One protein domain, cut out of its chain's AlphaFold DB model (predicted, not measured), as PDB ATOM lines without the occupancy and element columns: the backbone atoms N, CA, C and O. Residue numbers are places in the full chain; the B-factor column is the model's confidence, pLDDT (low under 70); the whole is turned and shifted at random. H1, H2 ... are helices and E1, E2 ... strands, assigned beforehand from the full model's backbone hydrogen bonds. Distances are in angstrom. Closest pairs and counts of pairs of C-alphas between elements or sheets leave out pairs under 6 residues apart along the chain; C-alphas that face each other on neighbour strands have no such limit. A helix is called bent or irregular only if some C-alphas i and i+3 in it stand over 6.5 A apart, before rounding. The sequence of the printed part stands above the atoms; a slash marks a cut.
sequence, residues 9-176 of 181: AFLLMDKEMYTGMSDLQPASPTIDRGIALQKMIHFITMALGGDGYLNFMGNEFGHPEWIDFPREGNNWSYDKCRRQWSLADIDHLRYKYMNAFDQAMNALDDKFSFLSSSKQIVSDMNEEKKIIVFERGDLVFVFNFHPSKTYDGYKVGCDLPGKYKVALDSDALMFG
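Overview. This is residues 9 to 176 of the 181 residues of the protein "Alpha-amylase_C domain-containing protein" of Aegilops tauschii subsp. strangulata (UniProt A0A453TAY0). A long helix, H2, runs through the middle, with H1 folded back on its first part, H4 beside it, and a three-stranded sheet covering its later part. Two long unnamed stretches reach to the two far ends, at Asn 75 and Pro 161. The printed part has 168 residues, in order H1 H2 H3 H4 E1 E2 E3; the class is mixed, with under half of the residues in named elements. The antiparallel sheet has the order E1 E2 E3. The whole is compact but elongated, radius of gyration of the C-alphas 18.0 A, spans 61 by 34 by 30 A.

Along the chain. H1, residues 9 to 20, begins with C-alpha 9 at (142.862, 148.214, 150.649) and is irregular: C-alphas 12 and 15 are 9.8 A apart. H2, residues 29 to 48, measures 27.7 A, H3 is residues 86 to 89, and H4, residues 95 to 112, measures 26.1 A. E1, residues 120 to 126, E2, 131 to 136, and E3, 139 to 144, follow; C-alpha 144 is at (140.017, 129.678, 150.227).

Arrangement. H1 and H2 form a helical hairpin and touch, closest at the C-alphas of Leu 12 and Gly 34, 5.0 A. H4 touches H2 at the C-alphas of Met 98 and Lys 39, 6.5 A, the same way at a shallow tilt of 21 degrees. H3 touches H4, C-alphas of Ala 88 and Lys 96, 5.0 A. H2 is on the sheet, height 10.4 A: two layers, helix over one face. E1 E2 E3 is a meander, each strand antiparallel to the one before; N 123 and O 133 are 2.9 A apart, N 141 and O 134 2.8 A. Every O i to N i+4 pair is within hydrogen-bond range in H2 and H4; H1 has 3 of 8, and 5 of 9 O i to N i+3 pairs; H3 is too short.

Size, cuts and confidence. The C-alphas of Asn 75 and Pro 161, the farthest apart, are 62.5 A apart. The H2 to H3 link is long, the printed part has no cut, and no printed residue is under 70 in pLDDT.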
ATOM      1  N   ALA A   9     143.901 147.948 151.639       97.31
ATOM      2  CA  ALA A   9     142.862 148.214 150.649       97.31
ATOM      3  C   ALA A   9     143.440 148.898 149.397       97.31
ATOM      4  O   ALA A   9     143.184 148.458 148.275       97.31
ATOM      5  N   PHE A  10     144.287 149.914 149.579       96.62
ATOM      6  CA  PHE A  10     144.906 150.628 148.467       96.62
ATOM      7  C   PHE A  10     146.004 149.814 147.760       96.62
ATOM      8  O   PHE A  10     146.224 149.996 146.569       96.62
ATOM      9  N   LEU A  11     146.659 148.868 148.435       97.31
ATOM     10  CA  LEU A  11     147.539 147.887 147.787       97.31
ATOM     11  C   LEU A  11     146.758 146.885 146.925       97.31
ATOM     12  O   LEU A  11     147.248 146.461 145.881       97.31
ATOM     13  N   LEU A  12     145.551 146.502 147.350       97.94
ATOM     14  CA  LEU A  12     144.720 145.520 146.651       97.94
ATOM     15  C   LEU A  12     143.953 146.107 145.459       97.94
ATOM     16  O   LEU A  12     143.763 145.395 144.474       97.94
ATOM     17  N   MET A  13     143.507 147.364 145.567       98.38
ATOM     18  CA  MET A  13     142.580 148.004 144.619       98.38
ATOM     19  C   MET A  13     143.128 149.286 143.968       98.38
ATOM     20  O   MET A  13     142.609 149.718 142.942       98.38
ATOM     21  N   ASP A  14     144.176 149.891 144.537       97.06
ATOM     22  CA  ASP A  14     144.836 151.112 144.051       97.06
ATOM     23  C   ASP A  14     143.829 152.211 143.637       97.06
ATOM     24  O   ASP A  14     142.815 152.442 144.300       97.06
ATOM     25  N   LYS A  15     144.094 152.920 142.536       97.00
ATOM     26  CA  LYS A  15     143.262 154.015 142.027       97.00
ATOM     27  C   LYS A  15     141.849 153.591 141.630       97.00
ATOM     28  O   LYS A  15     140.988 154.459 141.507       97.00
ATOM     29  N   GLU A  16     141.586 152.300 141.445       97.88
ATOM     30  CA  GLU A  16     140.246 151.821 141.107       97.88
ATOM     31  C   GLU A  16     139.254 152.061 142.252       97.88
ATOM     32  O   GLU A  16     138.056 152.186 142.012       97.88
ATOM     33  N   MET A  17     139.739 152.262 143.484       97.81
ATOM     34  CA  MET A  17     138.892 152.653 144.612       97.81
ATOM     35  C   MET A  17     138.140 153.975 144.384       97.81
ATOM     36  O   MET A  17     137.051 154.154 144.921       97.81
ATOM     37  N   TYR A  18     138.681 154.901 143.585       96.44
ATOM     38  CA  TYR A  18     138.048 156.207 143.367       96.44
ATOM     39  C   TYR A  18     136.816 156.146 142.461       96.44
ATOM     40  O   TYR A  18     135.976 157.040 142.514       96.44
ATOM     41  N   THR A  19     136.706 155.116 141.620       96.81
ATOM     42  CA  THR A  19     135.642 155.002 140.607       96.81
ATOM     43  C   THR A  19     134.855 153.696 140.696       96.81
ATOM     44  O   THR A  19     133.719 153.643 140.237       96.81
ATOM     45  N   GLY A  20     135.424 152.652 141.301       97.56
ATOM     46  CA  GLY A  20     134.849 151.308 141.392       97.56
ATOM     47  C   GLY A  20     134.128 150.995 142.705       97.56
ATOM     48  O   GLY A  20     133.545 149.923 142.836       97.56
ATOM     49  N   MET A  21     134.128 151.915 143.679       98.31
ATOM     50  CA  MET A  21     133.509 151.692 144.997       98.31
ATOM     51  C   MET A  21     132.014 152.018 145.056       98.31
ATOM     52  O   MET A  21     131.427 151.921 146.130       98.31
ATOM     53  N   SER A  22     131.380 152.377 143.938       98.12
ATOM     54  CA  SER A  22     129.924 152.544 143.877       98.12
ATOM     55  C   SER A  22     129.212 151.196 143.998       98.12
ATOM     56  O   SER A  22     129.559 150.232 143.315       98.12
ATOM     57  N   ASP A  23     128.194 151.137 144.849       98.00
ATOM     58  CA  ASP A  23     127.309 149.983 145.029       98.00
ATOM     59  C   ASP A  23     126.138 149.976 144.028       98.00
ATOM     60  O   ASP A  23     125.405 149.001 143.916       98.00
ATOM     61  N   LEU A  24     125.973 151.052 143.250       97.44
ATOM     62  CA  LEU A  24     124.902 151.179 142.251       97.44
ATOM     63  C   LEU A  24     125.194 150.432 140.945       97.44
ATOM     64  O   LEU A  24     124.310 150.298 140.102       97.44
ATOM     65  N   GLN A  25     126.441 150.016 140.738       96.44
ATOM     66  CA  GLN A  25     126.905 149.290 139.558       96.44
ATOM     67  C   GLN A  25     127.680 148.056 140.008       96.44
ATOM     68  O   GLN A  25     128.305 148.122 141.066       96.44
ATOM     69  N   PRO A  26     127.692 146.957 139.237       96.25
ATOM     70  CA  PRO A  26     128.523 145.800 139.550       96.25
ATOM     71  C   PRO A  26     129.989 146.198 139.766       96.25
ATOM     72  O   PRO A  26     130.536 147.008 139.016       96.25
ATOM     73  N   ALA A  27     130.620 145.626 140.793       97.56
ATOM     74  CA  ALA A  27     132.049 145.802 141.025       97.56
ATOM     75  C   ALA A  27     132.859 145.204 139.866       97.56
ATOM     76  O   ALA A  27     132.480 144.189 139.277       97.56
ATOM     77  N   SER A  28     134.004 145.811 139.560       98.38
ATOM     78  CA  SER A  28     134.986 145.183 138.681       98.38
ATOM     79  C   SER A  28     135.643 143.978 139.373       98.38
ATOM     80  O   SER A  28     135.630 143.894 140.607       98.38
ATOM     81  N   PRO A  29     136.293 143.070 138.622       98.19
ATOM     82  CA  PRO A  29     137.022 141.949 139.215       98.19
ATOM     83  C   PRO A  29     138.100 142.368 140.227       98.19
ATOM     84  O   PRO A  29     138.333 141.656 141.202       98.19
ATOM     85  N   THR A  30     138.751 143.519 140.032       98.44
ATOM     86  CA  THR A  30     139.751 144.040 140.977       98.44
ATOM     87  C   THR A  30     139.113 144.448 142.300       98.44
ATOM     88  O   THR A  30     139.645 144.111 143.356       98.44
ATOM     89  N   ILE A  31     137.981 145.163 142.251       98.56
ATOM     90  CA  ILE A  31     137.266 145.617 143.450       98.56
ATOM     91  C   ILE A  31     136.681 144.422 144.201       98.56
ATOM     92  O   ILE A  31     136.860 144.329 145.412       98.56
ATOM     93  N   ASP A  32     136.064 143.478 143.487       98.25
ATOM     94  CA  ASP A  32     135.523 142.249 144.079       98.25
ATOM     95  C   ASP A  32     136.628 141.445 144.790       98.25
ATOM     96  O   ASP A  32     136.539 141.151 145.986       98.25
ATOM     97  N   ARG A  33     137.758 141.216 144.102       98.50
ATOM     98  CA  ARG A  33     138.954 140.592 144.690       98.50
ATOM     99  C   ARG A  33     139.470 141.369 145.902       98.50
ATOM    100  O   ARG A  33     139.866 140.757 146.892       98.50
ATOM    101  N   GLY A  34     139.542 142.692 145.808       98.62
ATOM    102  CA  GLY A  34     140.109 143.541 146.848       98.62
ATOM    103  C   GLY A  34     139.289 143.538 148.131       98.62
ATOM    104  O   GLY A  34     139.857 143.374 149.208       98.62
ATOM    105  N   ILE A  35     137.962 143.631 148.015       98.69
ATOM    106  CA  ILE A  35     137.038 143.548 149.152       98.69
ATOM    107  C   ILE A  35     137.109 142.161 149.797       98.69
ATOM    108  O   ILE A  35     137.211 142.055 151.019       98.69
ATOM    109  N   ALA A  36     137.098 141.089 148.998       98.75
ATOM    110  CA  ALA A  36     137.210 139.729 149.519       98.75
ATOM    111  C   ALA A  36     138.532 139.516 150.278       98.75
ATOM    112  O   ALA A  36     138.528 139.066 151.425       98.75
ATOM    113  N   LEU A  37     139.664 139.899 149.676       98.75
ATOM    114  CA  LEU A  37     140.977 139.712 150.289       98.75
ATOM    115  C   LEU A  37     141.208 140.607 151.506       98.75
ATOM    116  O   LEU A  37     141.847 140.146 152.444       98.75
ATOM    117  N   GLN A  38     140.687 141.839 151.543       98.75
ATOM    118  CA  GLN A  38     140.798 142.686 152.737       98.75
ATOM    119  C   GLN A  38     140.151 141.996 153.947       98.75
ATOM    120  O   GLN A  38     140.808 141.854 154.982       98.75
ATOM    121  N   LYS A  39     138.931 141.464 153.776       98.81
ATOM    122  CA  LYS A  39     138.206 140.726 154.820       98.81
ATOM    123  C   LYS A  39     138.972 139.480 155.254       98.81
ATOM    124  O   LYS A  39     139.186 139.259 156.444       98.81
ATOM    125  N   MET A  40     139.425 138.677 154.290       98.88
ATOM    126  CA  MET A  40     140.158 137.441 154.570       98.88
ATOM    127  C   MET A  40     141.485 137.695 155.291       98.88
ATOM    128  O   MET A  40     141.813 136.963 156.219       98.88
ATOM    129  N   ILE A  41     142.239 138.725 154.889       98.88
ATOM    130  CA  ILE A  41     143.520 139.084 155.512       98.88
ATOM    131  C   ILE A  41     143.294 139.547 156.951       98.88
ATOM    132  O   ILE A  41     143.960 139.048 157.852       98.88
ATOM    133  N   HIS A  42     142.328 140.437 157.191       98.81
ATOM    134  CA  HIS A  42     142.001 140.873 158.550       98.81
ATOM    135  C   HIS A  42     141.596 139.687 159.431       98.81
ATOM    136  O   HIS A  42     142.115 139.529 160.538       98.81
ATOM    137  N   PHE A  43     140.732 138.812 158.910       98.88
ATOM    138  CA  PHE A  43     140.178 137.719 159.694       98.88
ATOM    139  C   PHE A  43     141.196 136.628 160.012       98.88
ATOM    140  O   PHE A  43     141.253 136.166 161.151       98.88
ATOM    141  N   ILE A  44     142.044 136.244 159.051       98.81
ATOM    142  CA  ILE A  44     143.092 135.253 159.321       98.81
ATOM    143  C   ILE A  44     144.143 135.810 160.289       98.81
ATOM    144  O   ILE A  44     144.614 135.077 161.156       98.81
ATOM    145  N   THR A  45     144.466 137.108 160.202       98.75
ATOM    146  CA  THR A  45     145.355 137.771 161.164       98.75
ATOM    147  C   THR A  45     144.755 137.772 162.564       98.75
ATOM    148  O   THR A  45     145.465 137.435 163.506       98.75
ATOM    149  N   MET A  46     143.466 138.087 162.717       98.75
ATOM    150  CA  MET A  46     142.800 138.024 164.018       98.75
ATOM    151  C   MET A  46     142.794 136.590 164.567       98.75
ATOM    152  O   MET A  46     143.236 136.355 165.682       98.75
ATOM    153  N   ALA A  47     142.350 135.610 163.783       98.56
ATOM    154  CA  ALA A  47     142.116 134.256 164.285       98.56
ATOM    155  C   ALA A  47     143.401 133.444 164.565       98.56
ATOM    156  O   ALA A  47     143.427 132.634 165.497       98.56
ATOM    157  N   LEU A  48     144.474 133.649 163.786       98.06
ATOM    158  CA  LEU A  48     145.734 132.895 163.914       98.06
ATOM    159  C   LEU A  48     146.928 133.712 164.422       98.06
ATOM    160  O   LEU A  48     147.942 133.112 164.779       98.06
ATOM    161  N   GLY A  49     146.855 135.045 164.410       97.50
ATOM    162  CA  GLY A  49     148.026 135.909 164.589       97.50
ATOM    163  C   GLY A  49     148.479 136.125 166.033       97.50
ATOM    164  O   GLY A  49     149.610 136.563 166.237       97.50
ATOM    165  N   GLY A  50     147.640 135.827 167.028       96.38
ATOM    166  CA  GLY A  50     147.997 135.969 168.440       96.38
ATOM    167  C   GLY A  50     146.795 135.922 169.380       96.38
ATOM    168  O   GLY A  50     145.775 135.315 169.052       96.38
ATOM    169  N   ASP A  51     146.937 136.581 170.531       97.88
ATOM    170  CA  ASP A  51     145.960 136.580 171.638       97.88
ATOM    171  C   ASP A  51     145.248 137.933 171.814       97.88
ATOM    172  O   ASP A  51     144.638 138.226 172.841       97.88
ATOM    173  N   GLY A  52     145.372 138.802 170.814       97.31
ATOM    174  CA  GLY A  52     144.805 140.140 170.791       97.31
ATOM    175  C   GLY A  52     144.796 140.679 169.369       97.31
ATOM    176  O   GLY A  52     145.644 140.317 168.551       97.31
ATOM    177  N   TYR A  53     143.842 141.556 169.077       98.62
ATOM    178  CA  TYR A  53     143.702 142.189 167.773       98.62
ATOM    179  C   TYR A  53     143.755 143.707 167.910       98.62
ATOM    180  O   TYR A  53     143.264 144.282 168.879       98.62
ATOM    181  N   LEU A  54     144.381 144.357 166.933       98.56
ATOM    182  CA  LEU A  54     144.471 145.806 166.857       98.56
ATOM    183  C   LEU A  54     144.165 146.230 165.429       98.56
ATOM    184  O   LEU A  54     144.738 145.697 164.479       98.56
ATOM    185  N   ASN A  55     143.317 147.244 165.303       97.94
ATOM    186  CA  ASN A  55     143.003 147.871 164.034       97.94
ATOM    187  C   ASN A  55     143.232 149.388 164.132       97.94
ATOM    188  O   ASN A  55     142.860 150.024 165.119       97.94
ATOM    189  N   PHE A  56     143.896 149.970 163.133       97.50
ATOM    190  CA  PHE A  56     144.155 151.409 163.086       97.50
ATOM    191  C   PHE A  56     143.003 152.131 162.384       97.50
ATOM    192  O   PHE A  56     142.558 151.695 161.328       97.50
ATOM    193  N   MET A  57     142.584 153.275 162.931       97.69
ATOM    194  CA  MET A  57     141.399 154.015 162.486       97.69
ATOM    195  C   MET A  57     141.262 154.167 160.955       97.69
ATOM    196  O   MET A  57     142.115 154.732 160.254       97.69
ATOM    197  N   GLY A  58     140.126 153.713 160.443       97.75
ATOM    198  CA  GLY A  58     139.757 153.699 159.036       97.75
ATOM    199  C   GLY A  58     140.095 152.401 158.304       97.75
ATOM    200  O   GLY A  58     139.520 152.135 157.248       97.75
ATOM    201  N   ASN A  59     141.006 151.571 158.814       98.19
ATOM    202  CA  ASN A  59     141.357 150.322 158.135       98.19
ATOM    203  C   ASN A  59     140.241 149.266 158.249       98.19
ATOM    204  O   ASN A  59     140.143 148.425 157.357       98.19
ATOM    205  N   GLU A  60     139.366 149.347 159.260       98.56
ATOM    206  CA  GLU A  60     138.154 148.523 159.428       98.56
ATOM    207  C   GLU A  60     137.242 148.545 158.196       98.56
ATOM    208  O   GLU A  60     136.754 147.506 157.761       98.56
ATOM    209  N   PHE A  61     137.096 149.704 157.553       98.50
ATOM    210  CA  PHE A  61     136.298 149.849 156.336       98.50
ATOM    211  C   PHE A  61     137.146 149.934 155.066       98.50
ATOM    212  O   PHE A  61     136.631 150.274 154.005       98.50
ATOM    213  N   GLY A  62     138.450 149.653 155.152       97.94
ATOM    214  CA  GLY A  62     139.360 149.749 154.015       97.94
ATOM    215  C   GLY A  62     139.516 151.181 153.502       97.94
ATOM    216  O   GLY A  62     139.392 151.418 152.301       97.94
ATOM    217  N   HIS A  63     139.777 152.144 154.395       97.88
ATOM    218  CA  HIS A  63     140.059 153.528 154.012       97.88
ATOM    219  C   HIS A  63     141.128 153.570 152.901       97.88
ATOM    220  O   HIS A  63     142.184 152.931 153.028       97.88
ATOM    221  N   PRO A  64     140.883 154.306 151.801       95.81
ATOM    222  CA  PRO A  64     141.807 154.339 150.676       95.81
ATOM    223  C   PRO A  64     143.094 155.100 151.037       95.81
ATOM    224  O   PRO A  64     143.207 155.712 152.101       95.81
ATOM    225  N   GLU A  65     144.038 155.130 150.100       92.88
ATOM    226  CA  GLU A  65     145.247 155.960 150.157       92.88
ATOM    227  C   GLU A  65     146.231 155.563 151.277       92.88
ATOM    228  O   GLU A  65     146.552 154.385 151.442       92.88
ATOM    229  N   TRP A  66     146.785 156.557 151.973       93.56
ATOM    230  CA  TRP A  66     147.766 156.450 153.052       93.56
ATOM    231  C   TRP A  66     147.625 157.654 153.998       93.56
ATOM    232  O   TRP A  66     146.900 158.607 153.707       93.56
ATOM    233  N   ILE A  67     148.316 157.610 155.138       93.06
ATOM    234  CA  ILE A  67     148.450 158.751 156.058       93.06
ATOM    235  C   ILE A  67     149.736 159.512 155.728       93.06
ATOM    236  O   ILE A  67     150.811 158.917 155.667       93.06
ATOM    237  N   ASP A  68     149.647 160.832 155.575       92.44
ATOM    238  CA  ASP A  68     150.821 161.710 155.505       92.44
ATOM    239  C   ASP A  68     150.543 163.006 156.271       92.44
ATOM    240  O   ASP A  68     149.482 163.616 156.114       92.44
ATOM    241  N   PHE A  69     151.489 163.404 157.120       94.06
ATOM    242  CA  PHE A  69     151.390 164.619 157.930       94.06
ATOM    243  C   PHE A  69     151.964 165.822 157.170       94.06
ATOM    244  O   PHE A  69     152.887 165.639 156.371       94.06
ATOM    245  N   PRO A  70     151.493 167.053 157.438       94.69
ATOM    246  CA  PRO A  70     152.066 168.265 156.857       94.69
ATOM    247  C   PRO A  70     153.576 168.350 157.101       94.69
ATOM    248  O   PRO A  70     154.037 168.344 158.244       94.69
ATOM    249  N   ARG A  71     154.350 168.428 156.019       93.94
ATOM    250  CA  ARG A  71     155.814 168.544 156.033       93.94
ATOM    251  C   ARG A  71     156.300 169.233 154.762       93.94
ATOM    252  O   ARG A  71     155.577 169.320 153.774       93.94
ATOM    253  N   GLU A  72     157.555 169.666 154.742       95.38
ATOM    254  CA  GLU A  72     158.150 170.318 153.566       95.38
ATOM    255  C   GLU A  72     157.966 169.493 152.277       95.38
ATOM    256  O   GLU A  72     157.483 170.006 151.272       95.38
ATOM    257  N   GLY A  73     158.242 168.184 152.333       92.75
ATOM    258  CA  GLY A  73     158.137 167.285 151.177       92.75
ATOM    259  C   GLY A  73     156.717 166.985 150.676       92.75
ATOM    260  O   GLY A  73     156.583 166.192 149.749       92.75
ATOM    261  N   ASN A  74     155.672 167.558 151.282       93.50
ATOM    262  CA  ASN A  74     154.306 167.555 150.746       93.50
ATOM    263  C   ASN A  74     153.663 168.952 150.777       93.50
ATOM    264  O   ASN A  74     152.438 169.071 150.800       93.50
ATOM    265  N   ASN A  75     154.492 170.004 150.795       96.62
ATOM    266  CA  ASN A  75     154.061 171.400 150.799       96.62
ATOM    267  C   ASN A  75     153.130 171.738 151.976       96.62
ATOM    268  O   ASN A  75     152.198 172.526 151.818       96.62
ATOM    269  N   TRP A  76     153.378 171.143 153.149       94.81
ATOM    270  CA  TRP A  76     152.553 171.308 154.353       94.81
ATOM    271  C   TRP A  76     151.074 170.945 154.127       94.81
ATOM    272  O   TRP A  76     150.177 171.548 154.715       94.81
ATOM    273  N   SER A  77     150.812 169.957 153.266       95.06
ATOM    274  CA  SER A  77     149.456 169.511 152.945       95.06
ATOM    275  C   SER A  77     148.814 168.742 154.098       95.06
ATOM    276  O   SER A  77     149.429 167.872 154.714       95.06
ATOM    277  N   TYR A  78     147.532 169.021 154.334       94.38
ATOM    278  CA  TYR A  78     146.687 168.310 155.298       94.38
ATOM    279  C   TYR A  78     145.771 167.266 154.637       94.38
ATOM    280  O   TYR A  78     145.035 166.577 155.340       94.38
ATOM    281  N   ASP A  79     145.803 167.110 153.306       93.69
ATOM    282  CA  ASP A  79     144.841 166.261 152.579       93.69
ATOM    283  C   ASP A  79     144.873 164.788 153.025       93.69
ATOM    284  O   ASP A  79     143.826 164.151 153.118       93.69
ATOM    285  N   LYS A  80     146.056 164.260 153.361       92.69
ATOM    286  CA  LYS A  80     146.244 162.879 153.847       92.69
ATOM    287  C   LYS A  80     146.278 162.762 155.374       92.69
ATOM    288  O   LYS A  80     146.384 161.659 155.904       92.69
ATOM    289  N   CYS A  81     146.128 163.876 156.089       93.94
ATOM    290  CA  CYS A  81     146.108 163.942 157.551       93.94
ATOM    291  C   CYS A  81     144.663 164.000 158.085       93.94
ATOM    292  O   CYS A  81     144.330 164.800 158.958       93.94
ATOM    293  N   ARG A  82     143.774 163.172 157.522       94.56
ATOM    294  CA  ARG A  82     142.347 163.094 157.877       94.56
ATOM    295  C   ARG A  82     141.812 161.674 157.720       94.56
ATOM    296  O   ARG A  82     142.466 160.814 157.127       94.56
ATOM    297  N   ARG A  83     140.600 161.437 158.226       97.00
ATOM    298  CA  ARG A  83     139.806 160.222 157.989       97.00
ATOM    299  C   ARG A  83     138.524 160.587 157.250       97.00
ATOM    300  O   ARG A  83     137.863 161.564 157.595       97.00
ATOM    301  N   GLN A  84     138.201 159.823 156.215       97.12
ATOM    302  CA  GLN A  84     137.047 160.050 155.348       97.12
ATOM    303  C   GLN A  84     135.850 159.209 155.805       97.12
ATOM    304  O   GLN A  84     135.433 158.297 155.098       97.12
ATOM    305  N   TRP A  85     135.310 159.501 156.992       97.50
ATOM    306  CA  TRP A  85     134.199 158.738 157.591       97.50
ATOM    307  C   TRP A  85     132.968 158.643 156.685       97.50
ATOM    308  O   TRP A  85     132.351 157.588 156.587       97.50
ATOM    309  N   SER A  86     132.718 159.691 155.894       97.44
ATOM    310  CA  SER A  86     131.653 159.709 154.888       97.44
ATOM    311  C   SER A  86     131.707 158.532 153.910       97.44
ATOM    312  O   SER A  86     130.676 158.149 153.377       97.44
ATOM    313  N   LEU A  87     132.884 157.953 153.643       97.69
ATOM    314  CA  LEU A  87     133.000 156.787 152.764       97.69
ATOM    315  C   LEU A  87     132.296 155.558 153.349       97.69
ATOM    316  O   LEU A  87     131.674 154.816 152.595       97.69
ATOM    317  N   ALA A  88     132.387 155.359 154.668       95.75
ATOM    318  CA  ALA A  88     131.747 154.253 155.375       95.75
ATOM    319  C   ALA A  88     130.253 154.507 155.635       95.75
ATOM    320  O   ALA A  88     129.472 153.559 155.605       95.75
ATOM    321  N   ASP A  89     129.864 155.770 155.841       93.88
ATOM    322  CA  ASP A  89     128.486 156.157 156.183       93.88
ATOM    323  C   ASP A  89     127.536 156.202 154.972       93.88
ATOM    324  O   ASP A  89     126.317 156.152 155.124       93.88
ATOM    325  N   ILE A  90     128.068 156.354 153.755       95.38
ATOM    326  CA  ILE A  90     127.259 156.514 152.542       95.38
ATOM    327  C   ILE A  90     126.837 155.149 151.979       95.38
ATOM    328  O   ILE A  90     127.652 154.385 151.460       95.38
ATOM    329  N   ASP A  91     125.525 154.901 151.955       96.31
ATOM    330  CA  ASP A  91     124.944 153.622 151.523       96.31
ATOM    331  C   ASP A  91     125.224 153.244 150.066       96.31
ATOM    332  O   ASP A  91     125.249 152.062 149.737       96.31
ATOM    333  N   HIS A  92     125.425 154.205 149.165       96.94
ATOM    334  CA  HIS A  92     125.701 153.894 147.758       96.94
ATOM    335  C   HIS A  92     127.175 153.555 147.493       96.94
ATOM    336  O   HIS A  92     127.561 153.424 146.331       96.94
ATOM    337  N   LEU A  93     128.002 153.425 148.536       98.44
ATOM    338  CA  LEU A  93     129.392 152.999 148.438       98.44
ATOM    339  C   LEU A  93     129.618 151.635 149.102       98.44
ATOM    340  O   LEU A  93     128.898 151.208 150.001       98.44
ATOM    341  N   ARG A  94     130.669 150.945 148.659       98.62
ATOM    342  CA  ARG A  94     131.014 149.578 149.071       98.62
ATOM    343  C   ARG A  94     131.808 149.486 150.378       98.62
ATOM    344  O   ARG A  94     131.971 148.388 150.898       98.62
ATOM    345  N   TYR A  95     132.289 150.599 150.939       98.56
ATOM    346  CA  TYR A  95     133.067 150.595 152.193       98.56
ATOM    347  C   TYR A  95     132.271 150.028 153.377       98.56
ATOM    348  O   TYR A  95     132.835 149.335 154.225       98.56
ATOM    349  N   LYS A  96     130.946 150.233 153.377       98.44
ATOM    350  CA  LYS A  96     130.009 149.661 154.354       98.44
ATOM    351  C   LYS A  96     130.140 148.140 154.500       98.44
ATOM    352  O   LYS A  96     129.934 147.618 155.586       98.44
ATOM    353  N   TYR A  97     130.520 147.432 153.435       98.69
ATOM    354  CA  TYR A  97     130.643 145.976 153.440       98.69
ATOM    355  C   TYR A  97     131.853 145.481 154.236       98.69
ATOM    356  O   TYR A  97     131.729 144.525 154.998       98.69
ATOM    357  N   MET A  98     133.006 146.142 154.084       98.69
ATOM    358  CA  MET A  98     134.196 145.847 154.894       98.69
ATOM    359  C   MET A  98     133.949 146.237 156.354       98.69
ATOM    360  O   MET A  98     134.226 145.439 157.243       98.69
ATOM    361  N   ASN A  99     133.314 147.393 156.586       98.75
ATOM    362  CA  ASN A  99     132.948 147.842 157.931       98.75
ATOM    363  C   ASN A  99     132.009 146.853 158.646       98.75
ATOM    364  O   ASN A  99     132.234 146.481 159.794       98.75
ATOM    365  N   ALA A 100     130.966 146.383 157.950       98.75
ATOM    366  CA  ALA A 100     130.024 145.403 158.484       98.75
ATOM    367  C   ALA A 100     130.706 144.063 158.795       98.75
ATOM    368  O   ALA A 100     130.377 143.420 159.793       98.75
ATOM    369  N   PHE A 101     131.663 143.643 157.962       98.88
ATOM    370  CA  PHE A 101     132.427 142.428 158.217       98.88
ATOM    371  C   PHE A 101     133.358 142.578 159.424       98.88
ATOM    372  O   PHE A 101     133.391 141.676 160.253       98.88
ATOM    373  N   ASP A 102     134.057 143.708 159.569       98.88
ATOM    374  CA  ASP A 102     134.896 143.992 160.742       98.88
ATOM    375  C   ASP A 102     134.060 143.988 162.034       98.88
ATOM    376  O   ASP A 102     134.422 143.336 163.014       98.88
ATOM    377  N   GLN A 103     132.866 144.591 162.010       98.81
ATOM    378  CA  GLN A 103     131.924 144.526 163.129       98.81
ATOM    379  C   GLN A 103     131.524 143.080 163.470       98.81
ATOM    380  O   GLN A 103     131.545 142.688 164.638       98.81
ATOM    381  N   ALA A 104     131.163 142.277 162.465       98.88
ATOM    382  CA  ALA A 104     130.764 140.884 162.665       98.88
ATOM    383  C   ALA A 104     131.931 139.999 163.135       98.88
ATOM    384  O   ALA A 104     131.724 139.086 163.931       98.88
ATOM    385  N   MET A 105     133.149 140.287 162.675       98.75
ATOM    386  CA  MET A 105     134.381 139.614 163.074       98.75
ATOM    387  C   MET A 105     134.681 139.831 164.562       98.75
ATOM    388  O   MET A 105     134.910 138.862 165.281       98.75
ATOM    389  N   ASN A 106     134.611 141.078 165.041       98.81
ATOM    390  CA  ASN A 106     134.790 141.386 166.462       98.81
ATOM    391  C   ASN A 106     133.670 140.768 167.318       98.81
ATOM    392  O   ASN A 106     133.949 140.110 168.316       98.81
ATOM    393  N   ALA A 107     132.410 140.867 166.876       98.81
ATOM    394  CA  ALA A 107     131.280 140.251 167.575       98.81
ATOM    395  C   ALA A 107     131.375 138.712 167.649       98.81
ATOM    396  O   ALA A 107     130.840 138.092 168.572       98.81
ATOM    397  N   LEU A 108     132.038 138.076 166.676       98.81
ATOM    398  CA  LEU A 108     132.309 136.642 166.710       98.81
ATOM    399  C   LEU A 108     133.287 136.295 167.838       98.81
ATOM    400  O   LEU A 108     133.052 135.319 168.551       98.81
ATOM    401  N   ASP A 109     134.346 137.083 168.032       98.62
ATOM    402  CA  ASP A 109     135.280 136.863 169.140       98.62
ATOM    403  C   ASP A 109     134.651 137.190 170.495       98.62
ATOM    404  O   ASP A 109     134.793 136.403 171.424       98.62
ATOM    405  N   ASP A 110     133.838 138.243 170.600       98.44
ATOM    406  CA  ASP A 110     133.079 138.523 171.829       98.44
ATOM    407  C   ASP A 110     132.218 137.321 172.258       98.44
ATOM    408  O   ASP A 110     132.016 137.064 173.447       98.44
ATOM    409  N   LYS A 111     131.707 136.561 171.282       98.62
ATOM    410  CA  LYS A 111     130.844 135.401 171.516       98.62
ATOM    411  C   LYS A 111     131.602 134.102 171.794       98.62
ATOM    412  O   LYS A 111     131.122 133.296 172.589       98.62
ATOM    413  N   PHE A 112     132.704 133.851 171.089       98.56
ATOM    414  CA  PHE A 112     133.423 132.567 171.126       98.56
ATOM    415  C   PHE A 112     134.781 132.638 171.833       98.56
ATOM    416  O   PHE A 112     135.386 131.600 172.092       98.56
ATOM    417  N   SER A 113     135.255 133.844 172.134       98.38
ATOM    418  CA  SER A 113     136.503 134.149 172.837       98.38
ATOM    419  C   SER A 113     137.716 133.406 172.267       98.38
ATOM    420  O   SER A 113     138.593 132.954 173.011       98.38
ATOM    421  N   PHE A 114     137.769 133.256 170.939       98.38
ATOM    422  CA  PHE A 114     138.785 132.453 170.268       98.38
ATOM    423  C   PHE A 114     140.178 133.089 170.376       98.38
ATOM    424  O   PHE A 114     141.158 132.348 170.428       98.38
ATOM    425  N   LEU A 115     140.286 134.418 170.506       98.25
ATOM    426  CA  LEU A 115     141.555 135.102 170.791       98.25
ATOM    427  C   LEU A 115     142.156 134.686 172.138       98.25
ATOM    428  O   LEU A 115     143.364 134.526 172.255       98.25
ATOM    429  N   SER A 116     141.319 134.461 173.153       97.88
ATOM    430  CA  SER A 116     141.779 134.045 174.487       97.88
ATOM    431  C   SER A 116     142.033 132.537 174.612       97.88
ATOM    432  O   SER A 116     142.548 132.066 175.628       97.88
ATOM    433  N   SER A 117     141.662 131.759 173.590       98.12
ATOM    434  CA  SER A 117     141.814 130.308 173.598       98.12
ATOM    435  C   SER A 117     143.255 129.900 173.302       98.12
ATOM    436  O   SER A 117     143.823 130.282 172.278       98.12
ATOM    437  N   SER A 118     143.800 129.007 174.129       97.38
ATOM    438  CA  SER A 118     145.073 128.325 173.866       97.38
ATOM    439  C   SER A 118     144.956 127.188 172.842       97.38
ATOM    440  O   SER A 118     145.966 126.757 172.288       97.38
ATOM    441  N   LYS A 119     143.738 126.693 172.561       97.88
ATOM    442  CA  LYS A 119     143.502 125.715 171.490       97.88
ATOM    443  C   LYS A 119     143.674 126.409 170.141       97.88
ATOM    444  O   LYS A 119     142.814 127.202 169.760       97.88
ATOM    445  N   GLN A 120     144.757 126.071 169.439       98.00
ATOM    446  CA  GLN A 120     145.077 126.512 168.081       98.00
ATOM    447  C   GLN A 120     145.717 125.354 167.305       98.00
ATOM    448  O   GLN A 120     146.793 124.882 167.670       98.00
ATOM    449  N   ILE A 121     145.059 124.874 166.249       98.31
ATOM    450  CA  ILE A 121     145.517 123.716 165.466       98.31
ATOM    451  C   ILE A 121     145.329 124.013 163.983       98.31
ATOM    452  O   ILE A 121     144.204 124.173 163.530       98.31
ATOM    453  N   VAL A 122     146.411 124.046 163.204       98.31
ATOM    454  CA  VAL A 122     146.328 124.146 161.737       98.31
ATOM    455  C   VAL A 122     146.274 122.736 161.154       98.31
ATOM    456  O   VAL A 122     147.257 122.002 161.221       98.31
ATOM    457  N   SER A 123     145.119 122.347 160.613       97.62
ATOM    458  CA  SER A 123     144.868 120.982 160.134       97.62
ATOM    459  C   SER A 123     145.189 120.782 158.652       97.62
ATOM    460  O   SER A 123     145.471 119.658 158.245       97.62
ATOM    461  N   ASP A 124     145.114 121.839 157.834       98.00
ATOM    462  CA  ASP A 124     145.405 121.768 156.396       98.00
ATOM    463  C   ASP A 124     146.031 123.077 155.892       98.00
ATOM    464  O   ASP A 124     145.530 124.168 156.170       98.00
ATOM    465  N   MET A 125     147.119 122.951 155.133       97.81
ATOM    466  CA  MET A 125     147.805 124.031 154.417       97.81
ATOM    467  C   MET A 125     148.018 123.560 152.980       97.81
ATOM    468  O   MET A 125     149.095 123.103 152.590       97.81
ATOM    469  N   ASN A 126     146.944 123.589 152.197       98.00
ATOM    470  CA  ASN A 126     146.943 123.036 150.858       98.00
ATOM    471  C   ASN A 126     147.467 124.059 149.848       98.00
ATOM    472  O   ASN A 126     146.718 124.906 149.359       98.00
ATOM    473  N   GLU A 127     148.746 123.947 149.496       97.44
ATOM    474  CA  GLU A 127     149.402 124.869 148.564       97.44
ATOM    475  C   GLU A 127     148.772 124.867 147.171       97.44
ATOM    476  O   GLU A 127     148.558 125.928 146.585       97.44
ATOM    477  N   GLU A 128     148.432 123.707 146.611       97.12
ATOM    478  CA  GLU A 128     147.871 123.629 145.256       97.12
ATOM    479  C   GLU A 128     146.473 124.240 145.181       97.12
ATOM    480  O   GLU A 128     146.146 124.962 144.235       97.12
ATOM    481  N   LYS A 129     145.650 123.966 146.195       97.44
ATOM    482  CA  LYS A 129     144.278 124.466 146.273       97.44
ATOM    483  C   LYS A 129     144.179 125.856 146.886       97.44
ATOM    484  O   LYS A 129     143.122 126.463 146.776       97.44
ATOM    485  N   LYS A 130     145.264 126.367 147.480       98.38
ATOM    486  CA  LYS A 130     145.309 127.641 148.211       98.38
ATOM    487  C   LYS A 130     144.275 127.685 149.341       98.38
ATOM    488  O   LYS A 130     143.614 128.700 149.542       98.38
ATOM    489  N   ILE A 131     144.128 126.569 150.057       98.44
ATOM    490  CA  ILE A 131     143.197 126.438 151.182       98.44
ATOM    491  C   ILE A 131     143.978 126.331 152.485       98.44
ATOM    492  O   ILE A 131     144.931 125.562 152.577       98.44
ATOM    493  N   ILE A 132     143.532 127.074 153.495       98.75
ATOM    494  CA  ILE A 132     144.010 126.957 154.870       98.75
ATOM    495  C   ILE A 132     142.821 126.571 155.746       98.75
ATOM    496  O   ILE A 132     141.770 127.213 155.689       98.75
ATOM    497  N   VAL A 133     142.996 125.530 156.556       98.69
ATOM    498  CA  VAL A 133     142.002 125.067 157.527       98.69
ATOM    499  C   VAL A 133     142.648 124.970 158.896       98.69
ATOM    500  O   VAL A 133     143.727 124.386 159.041       98.69
ATOM    501  N   PHE A 134     141.985 125.527 159.901       98.69
ATOM    502  CA  PHE A 134     142.464 125.481 161.275       98.69
ATOM    503  C   PHE A 134     141.324 125.565 162.286       98.69
ATOM    504  O   PHE A 134     140.220 126.001 161.977       98.69
ATOM    505  N   GLU A 135     141.624 125.182 163.518       98.62
ATOM    506  CA  GLU A 135     140.777 125.350 164.689       98.62
ATOM    507  C   GLU A 135     141.387 126.404 165.611       98.62
ATOM    508  O   GLU A 135     142.589 126.361 165.894       98.62
ATOM    509  N   ARG A 136     140.561 127.328 166.106       98.50
ATOM    510  CA  ARG A 136     140.909 128.228 167.215       98.50
ATOM    511  C   ARG A 136     139.734 128.273 168.189       98.50
ATOM    512  O   ARG A 136     138.633 128.670 167.812       98.50
ATOM    513  N   GLY A 137     139.964 127.838 169.426       97.69
ATOM    514  CA  GLY A 137     138.881 127.614 170.389       97.69
ATOM    515  C   GLY A 137     137.871 126.591 169.870       97.69
ATOM    516  O   GLY A 137     138.258 125.524 169.391       97.69
ATOM    517  N   ASP A 138     136.590 126.942 169.934       97.81
ATOM    518  CA  ASP A 138     135.475 126.080 169.514       97.81
ATOM    519  C   ASP A 138     135.093 126.244 168.031       97.81
ATOM    520  O   ASP A 138     134.102 125.676 167.567       97.81
ATOM    521  N   LEU A 139     135.852 127.044 167.278       98.62
ATOM    522  CA  LEU A 139     135.569 127.357 165.883       98.62
ATOM    523  C   LEU A 139     136.536 126.646 164.938       98.62
ATOM    524  O   LEU A 139     137.745 126.584 165.174       98.62
ATOM    525  N   VAL A 140     135.980 126.178 163.820       98.69
ATOM    526  CA  VAL A 140     136.726 125.682 162.662       98.69
ATOM    527  C   VAL A 140     136.681 126.751 161.576       98.69
ATOM    528  O   VAL A 140     135.604 127.201 161.181       98.69
ATOM    529  N   PHE A 141     137.847 127.143 161.083       98.75
ATOM    530  CA  PHE A 141     138.027 128.187 160.087       98.75
ATOM    531  C   PHE A 141     138.485 127.577 158.767       98.75
ATOM    532  O   PHE A 141     139.357 126.708 158.738       98.75
ATOM    533  N   VAL A 142     137.919 128.068 157.664       98.75
ATOM    534  CA  VAL A 142     138.255 127.636 156.305       98.75
ATOM    535  C   VAL A 142     138.477 128.873 155.447       98.75
ATOM    536  O   VAL A 142     137.559 129.660 155.233       98.75
ATOM    537  N   PHE A 143     139.694 129.036 154.935       98.81
ATOM    538  CA  PHE A 143     140.060 130.122 154.032       98.81
ATOM    539  C   PHE A 143     140.407 129.555 152.660       98.81
ATOM    540  O   PHE A 143     141.331 128.754 152.542       98.81
ATOM    541  N   ASN A 144     139.699 129.994 151.619       98.69
ATOM    542  CA  ASN A 144     140.017 129.678 150.227       98.69
ATOM    543  C   ASN A 144     140.610 130.912 149.532       98.69
ATOM    544  O   ASN A 144     139.878 131.808 149.126       98.69
ATOM    545  N   PHE A 145     141.934 130.946 149.380       98.56
ATOM    546  CA  PHE A 145     142.667 132.009 148.683       98.56
ATOM    547  C   PHE A 145     142.831 131.744 147.178       98.56
ATOM    548  O   PHE A 145     143.551 132.480 146.496       98.56
ATOM    549  N   HIS A 146     142.207 130.697 146.626       98.38
ATOM    550  CA  HIS A 146     142.291 130.441 145.195       98.38
ATOM    551  C   HIS A 146     141.561 131.547 144.418       98.38
ATOM    552  O   HIS A 146     140.392 131.811 144.682       98.38
ATOM    553  N   PRO A 147     142.165 132.134 143.370       96.81
ATOM    554  CA  PRO A 147     141.560 133.253 142.638       96.81
ATOM    555  C   PRO A 147     140.311 132.902 141.808       96.81
ATOM    556  O   PRO A 147     139.790 133.771 141.119       96.81
ATOM    557  N   SER A 148     139.872 131.637 141.775       94.38
ATOM    558  CA  SER A 148     138.855 131.200 140.798       94.38
ATOM    559  C   SER A 148     138.215 129.836 141.057       94.38
ATOM    560  O   SER A 148     137.114 129.593 140.569       94.38
ATOM    561  N   LYS A 149     138.871 128.920 141.781       96.88
ATOM    562  CA  LYS A 149     138.328 127.581 142.030       96.88
ATOM    563  C   LYS A 149     137.427 127.582 143.258       96.88
ATOM    564  O   LYS A 149     137.826 128.009 144.339       96.88
ATOM    565  N   THR A 150     136.233 127.038 143.061       96.75
ATOM    566  CA  THR A 150     135.295 126.661 144.123       96.75
ATOM    567  C   THR A 150     135.436 125.162 144.380       96.75
ATOM    568  O   THR A 150     135.762 124.407 143.461       96.75
ATOM    569  N   TYR A 151     135.238 124.734 145.625       97.19
ATOM    570  CA  TYR A 151     135.429 123.347 146.038       97.19
ATOM    571  C   TYR A 151     134.187 122.829 146.759       97.19
ATOM    572  O   TYR A 151     133.960 123.157 147.921       97.19
ATOM    573  N   ASP A 152     133.430 121.968 146.086       96.12
ATOM    574  CA  ASP A 152     132.269 121.307 146.679       96.12
ATOM    575  C   ASP A 152     132.699 120.072 147.478       96.12
ATOM    576  O   ASP A 152     133.572 119.305 147.058       96.12
ATOM    577  N   GLY A 153     132.087 119.864 148.648       95.50
ATOM    578  CA  GLY A 153     132.372 118.699 149.493       95.50
ATOM    579  C   GLY A 153     133.812 118.643 150.022       95.50
ATOM    580  O   GLY A 153     134.333 117.549 150.259       95.50
ATOM    581  N   TYR A 154     134.470 119.799 150.188       96.69
ATOM    582  CA  TYR A 154     135.813 119.864 150.762       96.69
ATOM    583  C   TYR A 154     135.817 119.285 152.180       96.69
ATOM    584  O   TYR A 154     135.043 119.706 153.039       96.69
ATOM    585  N   LYS A 155     136.682 118.299 152.432       96.56
ATOM    586  CA  LYS A 155     136.779 117.662 153.747       96.56
ATOM    587  C   LYS A 155     137.591 118.543 154.689       96.56
ATOM    588  O   LYS A 155     138.710 118.921 154.365       96.56
ATOM    589  N   VAL A 156     137.026 118.807 155.859       96.31
ATOM    590  CA  VAL A 156     137.604 119.645 156.911       96.31
ATOM    591  C   VAL A 156     137.751 118.793 158.169       96.31
ATOM    592  O   VAL A 156     136.803 118.113 158.566       96.31
ATOM    593  N   GLY A 157     138.949 118.778 158.752       92.00
ATOM    594  CA  GLY A 157     139.190 118.142 160.047       92.00
ATOM    595  C   GLY A 157     138.558 118.959 161.174       92.00
ATOM    596  O   GLY A 157     138.515 120.183 161.092       92.00
ATOM    597  N   CYS A 158     138.043 118.282 162.197       95.31
ATOM    598  CA  CYS A 158     137.561 118.914 163.420       95.31
ATOM    599  C   CYS A 158     137.759 117.968 164.607       95.31
ATOM    600  O   CYS A 158     137.756 116.747 164.434       95.31
ATOM    601  N   ASP A 159     137.924 118.542 165.794       92.81
ATOM    602  CA  ASP A 159     138.133 117.810 167.043       92.81
ATOM    603  C   ASP A 159     136.889 117.013 167.478       92.81
ATOM    604  O   ASP A 159     136.908 115.784 167.566       92.81
ATOM    605  N   LEU A 160     135.764 117.705 167.695       94.44
ATOM    606  CA  LEU A 160     134.550 117.077 168.216       94.44
ATOM    607  C   LEU A 160     133.617 116.606 167.088       94.44
ATOM    608  O   LEU A 160     133.305 117.382 166.175       94.44
ATOM    609  N   PRO A 161     133.081 115.373 167.155       96.19
ATOM    610  CA  PRO A 161     132.044 114.936 166.233       96.19
ATOM    611  C   PRO A 161     130.735 115.680 166.520       96.19
ATOM    612  O   PRO A 161     130.385 115.938 167.671       96.19
ATOM    613  N   GLY A 162     129.954 115.980 165.482       95.81
ATOM    614  CA  GLY A 162     128.669 116.641 165.678       95.81
ATOM    615  C   GLY A 162     128.103 117.288 164.425       95.81
ATOM    616  O   GLY A 162     128.428 116.916 163.298       95.81
ATOM    617  N   LYS A 163     127.214 118.260 164.643       96.81
ATOM    618  CA  LYS A 163     126.625 119.087 163.588       96.81
ATOM    619  C   LYS A 163     127.218 120.485 163.664       96.81
ATOM    620  O   LYS A 163     126.998 121.186 164.647       96.81
ATOM    621  N   TYR A 164     127.900 120.886 162.602       97.94
ATOM    622  CA  TYR A 164     128.457 122.224 162.450       97.94
ATOM    623  C   TYR A 164     127.502 123.111 161.648       97.94
ATOM    624  O   TYR A 164     126.708 122.625 160.838       97.94
ATOM    625  N   LYS A 165     127.558 124.417 161.901       97.88
ATOM    626  CA  LYS A 165     126.838 125.454 161.154       97.88
ATOM    627  C   LYS A 165     127.777 126.627 160.913       97.88
ATOM    628  O   LYS A 165     128.731 126.810 161.666       97.88
ATOM    629  N   VAL A 166     127.474 127.428 159.897       98.38
ATOM    630  CA  VAL A 166     128.194 128.673 159.619       98.38
ATOM    631  C   VAL A 166     128.060 129.615 160.818       98.38
ATOM    632  O   VAL A 166     126.947 129.934 161.236       98.38
ATOM    633  N   ALA A 167     129.199 130.031 161.375       98.56
ATOM    634  CA  ALA A 167     129.261 131.032 162.439       98.56
ATOM    635  C   ALA A 167     129.455 132.447 161.868       98.56
ATOM    636  O   ALA A 167     128.784 133.380 162.301       98.56
ATOM    637  N   LEU A 168     130.328 132.579 160.866       98.75
ATOM    638  CA  LEU A 168     130.549 133.784 160.073       98.75
ATOM    639  C   LEU A 168     130.940 133.364 158.652       98.75
ATOM    640  O   LEU A 168     131.793 132.494 158.485       98.75
ATOM    641  N   ASP A 169     130.323 133.979 157.647       98.75
ATOM    642  CA  ASP A 169     130.636 133.767 156.233       98.75
ATOM    643  C   ASP A 169     130.958 135.107 155.569       98.75
ATOM    644  O   ASP A 169     130.115 135.999 155.522       98.75
ATOM    645  N   SER A 170     132.175 135.242 155.039       98.56
ATOM    646  CA  SER A 170     132.599 136.451 154.327       98.56
ATOM    647  C   SER A 170     131.914 136.641 152.968       98.56
ATOM    648  O   SER A 170     131.938 137.760 152.456       98.56
ATOM    649  N   ASP A 171     131.325 135.593 152.375       98.56
ATOM    650  CA  ASP A 171     130.615 135.657 151.092       98.56
ATOM    651  C   ASP A 171     129.157 136.125 151.239       98.56
ATOM    652  O   ASP A 171     128.481 136.333 150.235       98.56
ATOM    653  N   ALA A 172     128.660 136.358 152.458       98.69
ATOM    654  CA  ALA A 172     127.308 136.862 152.666       98.69
ATOM    655  C   ALA A 172     127.090 138.229 151.981       98.69
ATOM    656  O   ALA A 172     127.961 139.105 151.988       98.69
ATOM    657  N   LEU A 173     125.880 138.449 151.446       98.31
ATOM    658  CA  LEU A 173     125.519 139.682 150.722       98.31
ATOM    659  C   LEU A 173     125.710 140.948 151.574       98.31
ATOM    660  O   LEU A 173     126.141 141.980 151.069       98.31
ATOM    661  N   MET A 174     125.448 140.862 152.882       98.12
ATOM    662  CA  MET A 174     125.645 141.977 153.820       98.12
ATOM    663  C   MET A 174     127.112 142.400 153.983       98.12
ATOM    664  O   MET A 174     127.381 143.494 154.469       98.12
ATOM    665  N   PHE A 175     128.054 141.561 153.548       98.62
ATOM    666  CA  PHE A 175     129.484 141.858 153.500       98.62
ATOM    667  C   PHE A 175     129.978 142.050 152.061       98.62
ATOM    668  O   PHE A 175     131.184 141.992 151.813       98.62
ATOM    669  N   GLY A 176     129.072 142.258 151.101       97.62
ATOM    670  CA  GLY A 176     129.408 142.488 149.697       97.62
ATOM    671  C   GLY A 176     129.952 141.254 148.980       97.62
ATOM    672  O   GLY A 176     130.672 141.411 147.998       97.62
TER     673      GLY A 176